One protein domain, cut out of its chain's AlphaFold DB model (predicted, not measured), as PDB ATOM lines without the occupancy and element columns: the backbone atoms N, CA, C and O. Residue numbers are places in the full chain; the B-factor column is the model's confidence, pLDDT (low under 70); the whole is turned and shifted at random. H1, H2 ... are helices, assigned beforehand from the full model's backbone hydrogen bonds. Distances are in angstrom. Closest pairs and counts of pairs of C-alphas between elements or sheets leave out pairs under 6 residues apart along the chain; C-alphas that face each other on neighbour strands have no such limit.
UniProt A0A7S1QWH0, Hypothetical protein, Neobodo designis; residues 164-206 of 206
ATOM      1  N   ALA A 164     204.486 110.334 227.674       94.56
ATOM      2  CA  ALA A 164     204.314 110.661 229.086       94.56
ATOM      3  C   ALA A 164     204.279 112.182 229.311       94.56
ATOM      4  O   ALA A 164     203.371 112.680 229.976       94.56
ATOM      5  N   GLU A 165     205.175 112.939 228.672       93.19
ATOM      6  CA  GLU A 165     205.154 114.405 228.730       93.19
ATOM      7  C   GLU A 165     203.849 114.982 228.148       93.19
ATOM      8  O   GLU A 165     203.203 115.837 228.760       93.19
ATOM      9  N   LYS A 166     203.398 114.468 226.996       93.19
ATOM     10  CA  LYS A 166     202.119 114.871 226.390       93.19
ATOM     11  C   LYS A 166     200.930 114.610 227.319       93.19
ATOM     12  O   LYS A 166     200.027 115.442 227.362       93.19
ATOM     13  N   LYS A 167     200.934 113.510 228.084       91.75
ATOM     14  CA  LYS A 167     199.898 113.217 229.092       91.75
ATOM     15  C   LYS A 167     199.914 114.220 230.248       91.75
ATOM     16  O   LYS A 167     198.848 114.656 230.670       91.75
ATOM     17  N   VAL A 168     201.090 114.642 230.719       91.38
ATOM     18  CA  VAL A 168     201.205 115.685 231.759       91.38
ATOM     19  C   VAL A 168     200.594 117.002 231.275       91.38
ATOM     20  O   VAL A 168     199.800 117.623 231.984       91.38
ATOM     21  N   TRP A 169     200.913 117.421 230.048       87.44
ATOM     22  CA  TRP A 169     200.344 118.636 229.462       87.44
ATOM     23  C   TRP A 169     198.846 118.524 229.191       87.44
ATOM     24  O   TRP A 169     198.127 119.497 229.416       87.44
ATOM     25  N   GLN A 170     198.369 117.353 228.770       89.06
ATOM     26  CA  GLN A 170     196.943 117.082 228.618       89.06
ATOM     27  C   GLN A 170     196.213 117.189 229.961       89.06
ATOM     28  O   GLN A 170     195.186 117.856 230.021       89.06
ATOM     29  N   GLY A 171     196.750 116.604 231.038       87.94
ATOM     30  CA  GLY A 171     196.164 116.684 232.382       87.94
ATOM     31  C   GLY A 171     196.058 118.119 232.902       87.94
ATOM     32  O   GLY A 171     195.058 118.484 233.508       87.94
ATOM     33  N   ARG A 172     197.039 118.974 232.585       84.56
ATOM     34  CA  ARG A 172     196.993 120.415 232.899       84.56
ATOM     35  C   ARG A 172     195.988 121.200 232.052       84.56
ATOM     36  O   ARG A 172     195.553 122.265 232.471       84.56
ATOM     37  N   GLN A 173     195.688 120.722 230.846       79.12
ATOM     38  CA  GLN A 173     194.811 121.398 229.888       79.12
ATOM     39  C   GLN A 173     193.397 120.816 229.849       79.12
ATOM     40  O   GLN A 173     192.562 121.397 229.184       79.12
ATOM     41  N   GLY A 174     193.113 119.682 230.489       76.31
ATOM     42  CA  GLY A 174     191.772 119.095 230.529       76.31
ATOM     43  C   GLY A 174     191.257 118.489 229.214       76.31
ATOM     44  O   GLY A 174     190.065 118.220 229.125       76.31
ATOM     45  N   GLY A 175     192.099 118.242 228.195       77.19
ATOM     46  CA  GLY A 175     191.618 117.519 227.002       77.19
ATOM     47  C   GLY A 175     192.570 117.381 225.813       77.19
ATOM     48  O   GLY A 175     192.622 116.317 225.198       77.19
ATOM     49  N   ALA A 176     193.371 118.401 225.496       80.62
ATOM     50  CA  ALA A 176     194.160 118.426 224.258       80.62
ATOM     51  C   ALA A 176     195.475 117.613 224.348       80.62
ATOM     52  O   ALA A 176     196.467 118.074 224.916       80.62
ATOM     53  N   TYR A 177     195.517 116.407 223.761       89.00
ATOM     54  CA  TYR A 177     196.730 115.571 223.709       89.00
ATOM     55  C   TYR A 177     197.650 115.957 222.545       89.00
ATOM     56  O   TYR A 177     197.246 115.966 221.385       89.00
ATOM     57  N   GLY A 178     198.923 116.238 222.839       86.88
ATOM     58  CA  GLY A 178     199.937 116.497 221.809       86.88
ATOM     59  C   GLY A 178     199.772 117.809 221.034       86.88
ATOM     60  O   GLY A 178     200.536 118.045 220.096       86.88
ATOM     61  N   VAL A 179     198.829 118.669 221.426       89.06
ATOM     62  CA  VAL A 179     198.590 119.964 220.785       89.06
ATOM     63  C   VAL A 179     199.597 120.993 221.291       89.06
ATOM     64  O   VAL A 179     199.905 121.073 222.481       89.06
ATOM     65  N   ARG A 180     200.126 121.795 220.368       88.50
ATOM     66  CA  ARG A 180     201.069 122.876 220.663       88.50
ATOM     67  C   ARG A 180     200.373 124.222 220.534       88.50
ATOM     68  O   ARG A 180     199.404 124.367 219.796       88.50
ATOM     69  N   ARG A 181     200.889 125.222 221.247       88.38
ATOM     70  CA  ARG A 181     200.412 126.601 221.105       88.38
ATOM     71  C   ARG A 181     200.641 127.082 219.672       88.38
ATOM     72  O   ARG A 181     201.690 126.795 219.096       88.38
ATOM     73  N   LYS A 182     199.691 127.850 219.133       88.94
ATOM     74  CA  LYS A 182     199.835 128.499 217.823       88.94
ATOM     75  C   LYS A 182     201.098 129.364 217.820       88.94
ATOM     76  O   LYS A 182     201.282 130.194 218.713       88.94
ATOM     77  N   GLN A 183     201.966 129.151 216.834       88.81
ATOM     78  CA  GLN A 183     203.125 130.013 216.616       88.81
ATOM     79  C   GLN A 183     202.623 131.383 216.150       88.81
ATOM     80  O   GLN A 183     201.791 131.473 215.250       88.81
ATOM     81  N   VAL A 184     203.082 132.442 216.812       89.06
ATOM     82  CA  VAL A 184     202.727 133.834 216.500       89.06
ATOM     83  C   VAL A 184     203.955 134.551 215.971       89.06
ATOM     84  O   VAL A 184     205.077 134.189 216.324       89.06
ATOM     85  N   SER A 185     203.730 135.568 215.136       87.75
ATOM     86  CA  SER A 185     204.805 136.414 214.614       87.75
ATOM     87  C   SER A 185     205.616 137.041 215.752       87.75
ATOM     88  O   SER A 185     205.067 137.376 216.808       87.75
ATOM     89  N   LEU A 186     206.911 137.241 215.511       85.69
ATOM     90  CA  LEU A 186     207.848 137.859 216.450       85.69
ATOM     91  C   LEU A 186     207.329 139.204 216.990       85.69
ATOM     92  O   LEU A 186     207.481 139.504 218.172       85.69
ATOM     93  N   THR A 187     206.662 139.991 216.144       88.81
ATOM     94  CA  THR A 187     206.172 141.340 216.467       88.81
ATOM     95  C   THR A 187     204.699 141.387 216.872       88.81
ATOM     96  O   THR A 187     204.157 142.469 217.107       88.81
ATOM     97  N   ASN A 188     204.033 140.235 217.022       87.12
ATOM     98  CA  ASN A 188     202.586 140.179 217.252       87.12
ATOM     99  C   ASN A 188     202.143 140.943 218.516       87.12
ATOM    100  O   ASN A 188     201.035 141.468 218.567       87.12
ATOM    101  N   GLN A 189     203.010 141.071 219.524       84.69
ATOM    102  CA  GLN A 189     202.704 141.829 220.742       84.69
ATOM    103  C   GLN A 189     202.561 143.342 220.511       84.69
ATOM    104  O   GLN A 189     201.803 143.995 221.235       84.69
ATOM    105  N   TYR A 190     203.264 143.881 219.515       86.06
ATOM    106  CA  TYR A 190     203.358 145.319 219.258       86.06
ATOM    107  C   TYR A 190     202.381 145.791 218.183       86.06
ATOM    108  O   TYR A 190     201.927 146.927 218.247       86.06
ATOM    109  N   TRP A 191     202.038 144.928 217.223       84.44
ATOM    110  CA  TRP A 191     201.192 145.297 216.081       84.44
ATOM    111  C   TRP A 191     199.742 144.813 216.190       84.44
ATOM    112  O   TRP A 191     198.904 145.254 215.413       84.44
ATOM    113  N   SER A 192     199.416 143.933 217.146       86.38
ATOM    114  CA  SER A 192     198.018 143.526 217.345       86.38
ATOM    115  C   SER A 192     197.186 144.681 217.902       86.38
ATOM    116  O   SER A 192     197.505 145.224 218.971       86.38
ATOM    117  N   GLU A 193     196.084 144.988 217.221       87.44
ATOM    118  CA  GLU A 193     195.089 145.968 217.651       87.44
ATOM    119  C   GLU A 193     194.422 145.590 218.987       87.44
ATOM    120  O   GLU A 193     194.460 144.443 219.455       87.44
ATOM    121  N   LYS A 194     193.804 146.583 219.636       87.38
ATOM    122  CA  LYS A 194     193.120 146.404 220.922       87.38
ATOM    123  C   LYS A 194     191.954 145.421 220.751       87.38
ATOM    124  O   LYS A 194     191.039 145.675 219.984       87.38
ATOM    125  N   GLY A 195     191.992 144.309 221.487       84.38
ATOM    126  CA  GLY A 195     190.997 143.228 221.409       84.38
ATOM    127  C   GLY A 195     191.546 141.912 220.845       84.38
ATOM    128  O   GLY A 195     191.004 140.852 221.156       84.38
ATOM    129  N   PHE A 196     192.669 141.937 220.117       84.50
ATOM    130  CA  PHE A 196     193.300 140.729 219.575       84.50
ATOM    131  C   PHE A 196     194.365 140.131 220.508       84.50
ATOM    132  O   PHE A 196     194.996 140.808 221.327       84.50
ATOM    133  N   ALA A 197     194.575 138.817 220.396       82.06
ATOM    134  CA  ALA A 197     195.524 138.088 221.229       82.06
ATOM    135  C   ALA A 197     196.979 138.439 220.870       82.06
ATOM    136  O   ALA A 197     197.532 137.963 219.883       82.06
ATOM    137  N   LYS A 198     197.631 139.209 221.744       89.12
ATOM    138  CA  LYS A 198     199.050 139.586 221.619       89.12
ATOM    139  C   LYS A 198     200.027 138.424 221.848       89.12
ATOM    140  O   LYS A 198     201.158 138.472 221.376       89.12
ATOM    141  N   ARG A 199     199.617 137.372 222.570       87.25
ATOM    142  CA  ARG A 199     200.454 136.220 222.970       87.25
ATOM    143  C   ARG A 199     199.776 134.894 222.626       87.25
ATOM    144  O   ARG A 199     198.549 134.819 222.603       87.25
ATOM    145  N   SER A 200     200.571 133.842 222.424       88.62
ATOM    146  CA  SER A 200     200.041 132.492 222.215       88.62
ATOM    147  C   SER A 200     199.413 131.948 223.502       88.62
ATOM    148  O   SER A 200     200.049 131.871 224.559       88.62
ATOM    149  N   ARG A 201     198.135 131.578 223.414       86.50
ATOM    150  CA  ARG A 201     197.384 130.983 224.525       86.50
ATOM    151  C   ARG A 201     197.685 129.489 224.643       86.50
ATOM    152  O   ARG A 201     198.261 128.888 223.735       86.50
ATOM    153  N   LEU A 202     197.306 128.892 225.774       85.12
ATOM    154  CA  LEU A 202     197.211 127.433 225.872       85.12
ATOM    155  C   LEU A 202     196.218 126.913 224.817       85.12
ATOM    156  O   LEU A 202     195.235 127.606 224.570       85.12
ATOM    157  N   PRO A 203     196.440 125.721 224.232       85.38
ATOM    158  CA  PRO A 203     195.577 125.184 223.182       85.38
ATOM    159  C   PRO A 203     194.087 125.118 223.531       85.38
ATOM    160  O   PRO A 203     193.273 125.382 222.664       85.38
ATOM    161  N   ILE A 204     193.726 124.823 224.786       83.56
ATOM    162  CA  ILE A 204     192.316 124.798 225.218       83.56
ATOM    163  C   ILE A 204     191.650 126.189 225.250       83.56
ATOM    164  O   ILE A 204     190.436 126.293 225.147       83.56
ATOM    165  N   ASN A 205     192.432 127.264 225.371       81.44
ATOM    166  CA  ASN A 205     191.929 128.646 225.431       81.44
ATOM    167  C   ASN A 205     191.956 129.345 224.056       81.44
ATOM    168  O   ASN A 205     191.800 130.575 223.985       81.44
ATOM    169  N   GLY A 206     192.334 128.598 223.016       69.44
ATOM    170  CA  GLY A 206     192.607 129.078 221.665       69.44
ATOM    171  C   GLY A 206     191.478 128.787 220.701       69.44
ATOM    172  O   GLY A 206     190.758 127.794 220.921       69.44
TER     173      GLY A 206
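Overview. This is residues 164 to 206 of the 206 residues of the protein "Hypothetical protein" of Neobodo designis (UniProt A0A7S1QWH0). With little regular structure, the printed part is a long, loose loop with helix H1 at one end and the short helix H2 towards the other. Residues 174 to 187 run from H1 to H2, and residues 192 to 206 turn beyond H2 and fold back towards H1. The 43 printed residues include two named helices, H1 then H2, and no named strand; the class is all helix, with only 14 residues in named elements. The whole is loose, with a radius of gyration of the C-alphas of 12.7 A and spans of 37 by 18 by 10 A.

Arrangement. H1, residues 164 to 173, and H2, residues 188 to 191, are apart. In H1 every O i to N i+4 pair is within hydrogen-bond range. H2 is too short for such a pair, and its one O i to N i+3 pair is not within range.

Along the chain. H1 begins at C-alpha 164, (204.314, 110.661, 229.086), and measures 14.4 A from first to last C-alpha. H2 measures 5.4 A and ends at C-alpha 191, (201.192, 145.297, 216.081).

Size, cuts and confidence. The two C-alphas farthest apart, those of Ala 164 and Lys 194, are 38.3 A apart. The printed part has no cut, and H1 to H2 is a long link of 14 residues. The chain ends at Gly 206, the one printed residue with pLDDT under 70.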